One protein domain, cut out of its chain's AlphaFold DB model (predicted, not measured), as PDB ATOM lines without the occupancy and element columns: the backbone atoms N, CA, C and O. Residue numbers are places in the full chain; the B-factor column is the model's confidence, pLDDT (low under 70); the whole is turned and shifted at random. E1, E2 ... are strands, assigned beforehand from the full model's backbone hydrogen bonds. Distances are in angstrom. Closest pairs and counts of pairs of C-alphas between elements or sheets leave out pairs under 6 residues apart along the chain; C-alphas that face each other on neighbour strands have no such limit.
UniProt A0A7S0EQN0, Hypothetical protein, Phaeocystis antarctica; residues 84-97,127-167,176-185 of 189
ATOM      1  N   GLY A  84    -105.904  27.182  -7.914       94.62
ATOM      2  CA  GLY A  84    -106.118  28.620  -8.041       94.62
ATOM      3  C   GLY A  84    -106.604  28.987  -9.444       94.62
ATOM      4  O   GLY A  84    -106.382  28.238 -10.400       94.62
ATOM      5  N   TYR A  85    -107.289  30.124  -9.543       95.56
ATOM      6  CA  TYR A  85    -107.806  30.681 -10.792       95.56
ATOM      7  C   TYR A  85    -107.197  32.063 -10.964       95.56
ATOM      8  O   TYR A  85    -107.339  32.888 -10.069       95.56
ATOM      9  N   PHE A  86    -106.541  32.299 -12.092       96.25
ATOM     10  CA  PHE A  86    -105.679  33.460 -12.279       96.25
ATOM     11  C   PHE A  86    -105.914  34.114 -13.637       96.25
ATOM     12  O   PHE A  86    -106.335  33.448 -14.591       96.25
ATOM     13  N   ALA A  87    -105.650  35.419 -13.725       96.19
ATOM     14  CA  ALA A  87    -105.537  36.088 -15.013       96.19
ATOM     15  C   ALA A  87    -104.202  35.744 -15.684       96.19
ATOM     16  O   ALA A  87    -103.238  35.381 -15.013       96.19
ATOM     17  N   ASP A  88    -104.108  35.941 -17.000       95.94
ATOM     18  CA  ASP A  88    -102.883  35.646 -17.759       95.94
ATOM     19  C   ASP A  88    -101.653  36.365 -17.187       95.94
ATOM     20  O   ASP A  88    -100.574  35.797 -17.073       95.94
ATOM     21  N   ARG A  89    -101.834  37.616 -16.747       96.50
ATOM     22  CA  ARG A  89    -100.768  38.451 -16.167       96.50
ATOM     23  C   ARG A  89    -100.296  38.009 -14.778       96.50
ATOM     24  O   ARG A  89     -99.284  38.515 -14.301       96.50
ATOM     25  N   ASP A  90    -101.065  37.157 -14.110       97.19
ATOM     26  CA  ASP A  90    -100.817  36.736 -12.731       97.19
ATOM     27  C   ASP A  90     -99.972  35.456 -12.672       97.19
ATOM     28  O   ASP A  90     -99.610  34.996 -11.588       97.19
ATOM     29  N   VAL A  91     -99.631  34.893 -13.835       97.62
ATOM     30  CA  VAL A  91     -98.961  33.605 -13.988       97.62
ATOM     31  C   VAL A  91     -97.786  33.743 -14.954       97.62
ATOM     32  O   VAL A  91     -97.892  34.378 -15.998       97.62
ATOM     33  N   LEU A  92     -96.651  33.133 -14.618       98.12
ATOM     34  CA  LEU A  92     -95.451  33.112 -15.447       98.12
ATOM     35  C   LEU A  92     -95.123  31.680 -15.876       98.12
ATOM     36  O   LEU A  92     -95.050  30.779 -15.043       98.12
ATOM     37  N   LEU A  93     -94.901  31.474 -17.175       98.25
ATOM     38  CA  LEU A  93     -94.490  30.182 -17.722       98.25
ATOM     39  C   LEU A  93     -93.074  29.816 -17.255       98.25
ATOM     40  O   LEU A  93     -92.120  30.548 -17.515       98.25
ATOM     41  N   VAL A  94     -92.946  28.658 -16.610       97.88
ATOM     42  CA  VAL A  94     -91.671  28.084 -16.157       97.88
ATOM     43  C   VAL A  94     -91.176  27.044 -17.157       97.88
ATOM     44  O   VAL A  94     -90.018  27.077 -17.568       97.88
ATOM     45  N   GLU A  95     -92.048  26.124 -17.569       98.12
ATOM     46  CA  GLU A  95     -91.699  25.050 -18.499       98.12
ATOM     47  C   GLU A  95     -92.901  24.664 -19.363       98.12
ATOM     48  O   GLU A  95     -94.018  24.536 -18.862       98.12
ATOM     49  N   ARG A  96     -92.648  24.425 -20.655       98.31
ATOM     50  CA  ARG A  96     -93.627  23.909 -21.617       98.31
ATOM     51  C   ARG A  96     -93.115  22.626 -22.250       98.31
ATOM     52  O   ARG A  96     -92.053  22.615 -22.873       98.31
ATOM     53  N   SER A  97     -93.904  21.565 -22.138       97.94
ATOM     54  CA  SER A  97     -93.635  20.290 -22.794       97.94
ATOM     55  C   SER A  97     -94.193  20.293 -24.216       97.94
ATOM     56  O   SER A  97     -95.388  20.495 -24.433       97.94
ATOM     57  N   PHE A 127    -101.424  29.651 -22.819       96.81
ATOM     58  CA  PHE A 127    -101.153  28.505 -21.953       96.81
ATOM     59  C   PHE A 127    -101.755  27.210 -22.495       96.81
ATOM     60  O   PHE A 127    -102.857  27.186 -23.043       96.81
ATOM     61  N   TYR A 128    -101.049  26.109 -22.260       96.81
ATOM     62  CA  TYR A 128    -101.490  24.756 -22.565       96.81
ATOM     63  C   TYR A 128    -101.692  23.963 -21.273       96.81
ATOM     64  O   TYR A 128    -100.904  24.104 -20.335       96.81
ATOM     65  N   PRO A 129    -102.703  23.079 -21.202       96.75
ATOM     66  CA  PRO A 129    -102.759  22.087 -20.139       96.75
ATOM     67  C   PRO A 129    -101.453  21.278 -20.091       96.75
ATOM     68  O   PRO A 129    -101.044  20.729 -21.110       96.75
ATOM     69  N   GLY A 130    -100.819  21.215 -18.920       97.12
ATOM     70  CA  GLY A 130     -99.493  20.614 -18.721       97.12
ATOM     71  C   GLY A 130     -98.352  21.623 -18.544       97.12
ATOM     72  O   GLY A 130     -97.323  21.261 -17.976       97.12
ATOM     73  N   ASP A 131     -98.536  22.891 -18.935       98.31
ATOM     74  CA  ASP A 131     -97.538  23.940 -18.685       98.31
ATOM     75  C   ASP A 131     -97.249  24.066 -17.182       98.31
ATOM     76  O   ASP A 131     -98.174  24.180 -16.369       98.31
ATOM     77  N   ARG A 132     -95.962  24.085 -16.812       98.12
ATOM     78  CA  ARG A 132     -95.536  24.429 -15.451       98.12
ATOM     79  C   ARG A 132     -95.404  25.931 -15.341       98.12
ATOM     80  O   ARG A 132     -94.778  26.572 -16.188       98.12
ATOM     81  N   VAL A 133     -95.978  26.483 -14.287       98.25
ATOM     82  CA  VAL A 133     -96.104  27.922 -14.100       98.25
ATOM     83  C   VAL A 133     -95.820  28.331 -12.663       98.25
ATOM     84  O   VAL A 133     -95.939  27.519 -11.750       98.25
ATOM     85  N   GLU A 134     -95.483  29.600 -12.468       97.38
ATOM     86  CA  GLU A 134     -95.324  30.245 -11.165       97.38
ATOM     87  C   GLU A 134     -96.308  31.411 -11.043       97.38
ATOM     88  O   GLU A 134     -96.428  32.230 -11.956       97.38
ATOM     89  N   VAL A 135     -97.023  31.502  -9.922       97.31
ATOM     90  CA  VAL A 135     -97.951  32.611  -9.669       97.31
ATOM     91  C   VAL A 135     -97.172  33.831  -9.183       97.31
ATOM     92  O   VAL A 135     -96.382  33.741  -8.247       97.31
ATOM     93  N   VAL A 136     -97.402  34.999  -9.780       97.25
ATOM     94  CA  VAL A 136     -96.666  36.238  -9.455       97.25
ATOM     95  C   VAL A 136     -97.490  37.257  -8.667       97.25
ATOM     96  O   VAL A 136     -96.931  38.244  -8.180       97.25
ATOM     97  N   CYS A 137     -98.797  37.031  -8.514       94.38
ATOM     98  CA  CYS A 137     -99.694  37.900  -7.757       94.38
ATOM     99  C   CYS A 137     -99.895  37.425  -6.307       94.38
ATOM    100  O   CYS A 137     -99.819  36.238  -5.991       94.38
ATOM    101  N   ASP A 138    -100.187  38.374  -5.418       94.19
ATOM    102  CA  ASP A 138    -100.533  38.111  -4.020       94.19
ATOM    103  C   ASP A 138    -102.047  37.857  -3.876       94.19
ATOM    104  O   ASP A 138    -102.777  38.673  -3.311       94.19
ATOM    105  N   GLU A 139    -102.535  36.743  -4.434       90.88
ATOM    106  CA  GLU A 139    -103.945  36.340  -4.326       90.88
ATOM    107  C   GLU A 139    -104.164  35.168  -3.353       90.88
ATOM    108  O   GLU A 139    -103.411  34.187  -3.382       90.88
ATOM    109  N   PRO A 140    -105.216  35.220  -2.509       93.25
ATOM    110  CA  PRO A 140    -105.537  34.137  -1.593       93.25
ATOM    111  C   PRO A 140    -106.221  32.972  -2.314       93.25
ATOM    112  O   PRO A 140    -107.188  33.156  -3.060       93.25
ATOM    113  N   VAL A 141    -105.810  31.745  -1.998       91.88
ATOM    114  CA  VAL A 141    -106.412  30.527  -2.557       91.88
ATOM    115  C   VAL A 141    -107.409  29.938  -1.572       91.88
ATOM    116  O   VAL A 141    -107.121  29.748  -0.385       91.88
ATOM    117  N   LYS A 142    -108.603  29.619  -2.079       90.81
ATOM    118  CA  LYS A 142    -109.710  29.100  -1.274       90.81
ATOM    119  C   LYS A 142    -110.009  27.640  -1.581       90.81
ATOM    120  O   LYS A 142    -110.100  27.240  -2.738       90.81
ATOM    121  N   ARG A 143    -110.295  26.860  -0.540       89.31
ATOM    122  CA  ARG A 143    -110.854  25.507  -0.637       89.31
ATOM    123  C   ARG A 143    -112.175  25.499   0.117       89.31
ATOM    124  O   ARG A 143    -112.221  25.824   1.294       89.31
ATOM    125  N   ARG A 144    -113.273  25.150  -0.561       87.81
ATOM    126  CA  ARG A 144    -114.633  25.137   0.030       87.81
ATOM    127  C   ARG A 144    -115.045  26.472   0.685       87.81
ATOM    128  O   ARG A 144    -115.806  26.481   1.643       87.81
ATOM    129  N   GLY A 145    -114.565  27.594   0.145       88.38
ATOM    130  CA  GLY A 145    -114.870  28.941   0.640       88.38
ATOM    131  C   GLY A 145    -113.940  29.449   1.745       88.38
ATOM    132  O   GLY A 145    -113.944  30.648   2.013       88.38
ATOM    133  N   GLU A 146    -113.105  28.586   2.323       90.31
ATOM    134  CA  GLU A 146    -112.115  28.953   3.337       90.31
ATOM    135  C   GLU A 146    -110.779  29.284   2.674       90.31
ATOM    136  O   GLU A 146    -110.362  28.592   1.742       90.31
ATOM    137  N   VAL A 147    -110.120  30.350   3.133       91.50
ATOM    138  CA  VAL A 147    -108.760  30.695   2.698       91.50
ATOM    139  C   VAL A 147    -107.810  29.653   3.281       91.50
ATOM    140  O   VAL A 147    -107.681  29.554   4.495       91.50
ATOM    141  N   VAL A 148    -107.188  28.861   2.408       91.25
ATOM    142  CA  VAL A 148    -106.162  27.870   2.786       91.25
ATOM    143  C   VAL A 148    -104.772  28.478   2.664       91.25
ATOM    144  O   VAL A 148    -103.872  28.126   3.415       91.25
ATOM    145  N   LEU A 149    -104.620  29.426   1.742       89.69
ATOM    146  CA  LEU A 149    -103.374  30.117   1.484       89.69
ATOM    147  C   LEU A 149    -103.636  31.615   1.361       89.69
ATOM    148  O   LEU A 149    -104.472  32.025   0.556       89.69
ATOM    149  N   GLU A 150    -102.924  32.421   2.145       92.19
ATOM    150  CA  GLU A 150    -103.088  33.880   2.150       92.19
ATOM    151  C   GLU A 150    -102.516  34.549   0.893       92.19
ATOM    152  O   GLU A 150    -103.088  35.529   0.421       92.19
ATOM    153  N   SER A 151    -101.429  34.007   0.335       94.38
ATOM    154  CA  SER A 151    -100.829  34.469  -0.921       94.38
ATOM    155  C   SER A 151    -100.279  33.295  -1.730       94.38
ATOM    156  O   SER A 151     -99.493  32.501  -1.217       94.38
ATOM    157  N   ALA A 152    -100.685  33.207  -2.997       93.06
ATOM    158  CA  ALA A 152    -100.165  32.263  -3.986       93.06
ATOM    159  C   ALA A 152     -98.819  32.677  -4.597       93.06
ATOM    160  O   ALA A 152     -98.242  31.911  -5.368       93.06
ATOM    161  N   ARG A 153     -98.309  33.867  -4.277       96.19
ATOM    162  CA  ARG A 153     -97.111  34.410  -4.911       96.19
ATOM    163  C   ARG A 153     -95.891  33.508  -4.716       96.19
ATOM    164  O   ARG A 153     -95.551  33.130  -3.598       96.19
ATOM    165  N   GLY A 154     -95.195  33.230  -5.813       94.94
ATOM    166  CA  GLY A 154     -94.009  32.379  -5.869       94.94
ATOM    167  C   GLY A 154     -94.309  30.880  -5.838       94.94
ATOM    168  O   GLY A 154     -93.377  30.079  -5.863       94.94
ATOM    169  N   ILE A 155     -95.580  30.472  -5.772       95.06
ATOM    170  CA  ILE A 155     -95.946  29.055  -5.767       95.06
ATOM    171  C   ILE A 155     -96.043  28.545  -7.198       95.06
ATOM    172  O   ILE A 155     -96.656  29.174  -8.066       95.06
ATOM    173  N   GLN A 156     -95.449  27.374  -7.418       96.25
ATOM    174  CA  GLN A 156     -95.480  26.680  -8.694       96.25
ATOM    175  C   GLN A 156     -96.607  25.651  -8.768       96.25
ATOM    176  O   GLN A 156     -97.082  25.110  -7.762       96.25
ATOM    177  N   GLY A 157     -97.052  25.401  -9.990       96.31
ATOM    178  CA  GLY A 157     -98.030  24.372 -10.280       96.31
ATOM    179  C   GLY A 157     -98.153  24.112 -11.769       96.31
ATOM    180  O   GLY A 157     -97.382  24.615 -12.588       96.31
ATOM    181  N   VAL A 158     -99.167  23.330 -12.115       97.56
ATOM    182  CA  VAL A 158     -99.448  22.900 -13.482       97.56
ATOM    183  C   VAL A 158    -100.766  23.497 -13.952       97.56
ATOM    184  O   VAL A 158    -101.784  23.427 -13.254       97.56
ATOM    185  N   VAL A 159    -100.773  24.054 -15.160       98.00
ATOM    186  CA  VAL A 159    -102.004  24.484 -15.826       98.00
ATOM    187  C   VAL A 159    -102.854  23.250 -16.116       98.00
ATOM    188  O   VAL A 159    -102.453  22.346 -16.843       98.00
ATOM    189  N   THR A 160    -104.056  23.204 -15.548       96.88
ATOM    190  CA  THR A 160    -105.020  22.113 -15.787       96.88
ATOM    191  C   THR A 160    -106.119  22.504 -16.763       96.88
ATOM    192  O   THR A 160    -106.741  21.637 -17.376       96.88
ATOM    193  N   HIS A 161    -106.364  23.804 -16.910       95.25
ATOM    194  CA  HIS A 161    -107.330  24.358 -17.845       95.25
ATOM    195  C   HIS A 161    -106.928  25.786 -18.216       95.25
ATOM    196  O   HIS A 161    -106.462  26.533 -17.354       95.25
ATOM    197  N   TYR A 162    -107.132  26.136 -19.483       94.31
ATOM    198  CA  TYR A 162    -107.012  27.491 -19.995       94.31
ATOM    199  C   TYR A 162    -108.241  27.782 -20.854       94.31
ATOM    200  O   TYR A 162    -108.534  27.027 -21.786       94.31
ATOM    201  N   GLU A 163    -108.978  28.828 -20.501       90.25
ATOM    202  CA  GLU A 163    -110.078  29.343 -21.310       90.25
ATOM    203  C   GLU A 163    -109.505  30.264 -22.389       90.25
ATOM    204  O   GLU A 163    -108.874  31.273 -22.082       90.25
ATOM    205  N   PHE A 164    -109.714  29.909 -23.656       86.19
ATOM    206  CA  PHE A 164    -109.294  30.705 -24.805       86.19
ATOM    207  C   PHE A 164    -110.459  30.855 -25.781       86.19
ATOM    208  O   PHE A 164    -111.329  29.986 -25.862       86.19
ATOM    209  N   ASP A 165    -110.460  31.959 -26.524       82.50
ATOM    210  CA  ASP A 165    -111.431  32.181 -27.589       82.50
ATOM    211  C   ASP A 165    -111.108  31.263 -28.773       82.50
ATOM    212  O   ASP A 165    -110.068  31.386 -29.423       82.50
ATOM    213  N   ASP A 166    -112.005  30.316 -29.029       77.31
ATOM    214  CA  ASP A 166    -111.918  29.389 -30.149       77.31
ATOM    215  C   ASP A 166    -112.665  29.916 -31.398       77.31
ATOM    216  O   ASP A 166    -112.702  29.272 -32.445       77.31
ATOM    217  N   GLY A 167    -113.218  31.132 -31.332       75.38
ATOM    218  CA  GLY A 167    -113.963  31.786 -32.407       75.38
ATOM    219  C   GLY A 167    -115.393  31.266 -32.577       75.38
ATOM    220  O   GLY A 167    -116.152  31.822 -33.373       75.38
ATOM    221  N   THR A 176    -114.343  34.827 -18.642       82.75
ATOM    222  CA  THR A 176    -113.891  34.907 -17.249       82.75
ATOM    223  C   THR A 176    -112.727  35.893 -17.092       82.75
ATOM    224  O   THR A 176    -111.883  36.036 -17.973       82.75
ATOM    225  N   SER A 177    -112.633  36.563 -15.940       89.38
ATOM    226  CA  SER A 177    -111.447  37.360 -15.588       89.38
ATOM    227  C   SER A 177    -110.243  36.499 -15.197       89.38
ATOM    228  O   SER A 177    -109.140  37.021 -15.072       89.38
ATOM    229  N   CYS A 178    -110.465  35.201 -14.971       92.81
ATOM    230  CA  CYS A 178    -109.469  34.254 -14.481       92.81
ATOM    231  C   CYS A 178    -109.443  32.995 -15.375       92.81
ATOM    232  O   CYS A 178    -109.947  31.949 -14.953       92.81
ATOM    233  N   PRO A 179    -108.949  33.092 -16.626       94.12
ATOM    234  CA  PRO A 179    -108.976  32.001 -17.606       94.12
ATOM    235  C   PRO A 179    -108.005  30.862 -17.289       94.12
ATOM    236  O   PRO A 179    -108.185  29.753 -17.790       94.12
ATOM    237  N   VAL A 180    -106.986  31.094 -16.455       96.62
ATOM    238  CA  VAL A 180    -105.958  30.098 -16.143       96.62
ATOM    239  C   VAL A 180    -106.318  29.365 -14.855       96.62
ATOM    240  O   VAL A 180    -106.443  29.973 -13.794       96.62
ATOM    241  N   THR A 181    -106.445  28.039 -14.917       96.81
ATOM    242  CA  THR A 181    -106.596  27.189 -13.725       96.81
ATOM    243  C   THR A 181    -105.298  26.450 -13.434       96.81
ATOM    244  O   THR A 181    -104.911  25.548 -14.183       96.81
ATOM    245  N   VAL A 182    -104.675  26.760 -12.299       97.12
ATOM    246  CA  VAL A 182    -103.420  26.142 -11.849       97.12
ATOM    247  C   VAL A 182    -103.713  25.159 -10.721       97.12
ATOM    248  O   VAL A 182    -104.416  25.492  -9.769       97.12
ATOM    249  N   GLN A 183    -103.186  23.942 -10.825       96.44
ATOM    250  CA  GLN A 183    -103.136  22.975  -9.731       96.44
ATOM    251  C   GLN A 183    -101.736  23.004  -9.119       96.44
ATOM    252  O   GLN A 183    -100.763  22.809  -9.838       96.44
ATOM    253  N   PHE A 184    -101.635  23.233  -7.812       94.88
ATOM    254  CA  PHE A 184    -100.344  23.343  -7.124       94.88
ATOM    255  C   PHE A 184     -99.709  21.970  -6.854       94.88
ATOM    256  O   PHE A 184    -100.431  20.989  -6.646       94.88
ATOM    257  N   ASP A 185     -98.371  21.918  -6.867       84.88
ATOM    258  CA  ASP A 185     -97.579  20.675  -6.808       84.88
ATOM    259  C   ASP A 185     -97.658  19.949  -5.453       84.88
ATOM    260  O   ASP A 185     -97.596  18.721  -5.402       84.88
TER     261      ASP A 185
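This is residues 84 to 97, 127 to 167 and 176 to 185 of the 189 residues of the protein "Hypothetical protein" of Phaeocystis antarctica (UniProt A0A7S0EQN0). One antiparallel sheet of five short strands, curled like part of a barrel and left open between its edge strands E1 and E2, makes the body, and a small hairpin, E4 and E5, lies beyond one end of it. The printed part has 65 residues, with no named helix and seven strands, E1 to E7 in chain order; the sheet's order is E1, E7, E6, E3, E2. It is all strand, with under half of the residues, 31, in named strands. The whole is compact, with a radius of gyration of the C-alphas of 11.5 A, and spans 35 by 25 by 18 A.

Start at edge strand E1, residues 84 to 86: it is antiparallel to E7, residues 180 to 184, at 147 degrees, with N 84 and O 182 2.9 A apart. Next comes E6, residues 156 to 162, antiparallel to E7 at 143 degrees, with N 160 and O 181 at 2.8 A. Beyond it, E3, residues 132 to 135, is antiparallel to E6, with N 133 and O 157 at 2.9 A. Edge strand E2, residues 91 to 95, is antiparallel to E3 at 151 degrees, with N 92 and O 134 at 2.8 A. The sheet is strongly twisted. E4, residues 141 to 143, and E5, residues 146 to 149, form an antiparallel hairpin, with N 141 and O 149 at 2.9 A. The closest C-alphas of E1 and E4 are those of Gly 84 and Val 141, 5.8 A.

Find C-alpha 84 at (-106.118, 28.620, -8.041), where E1 begins, 6.4 A long. E2 runs 12.1 A, E3 10.3 A, E4 7.0 A and E5 9.0 A. E6 runs 16.2 A from C-alpha 156 at (-95.480, 26.680, -8.694). E7 runs 12.6 A to C-alpha 184 at (-100.344, 23.343, -7.124).

The C-alphas farthest apart are those of Glu 150 and Gly 167, 36.3 A. Residues 98 to 126 and 168 to 175 are not printed; the C-alpha gaps are 11.2 A and 15.5 A. No link printed whole is long. Mean pLDDT of the printed part is 93.8, and no printed residue is under 70.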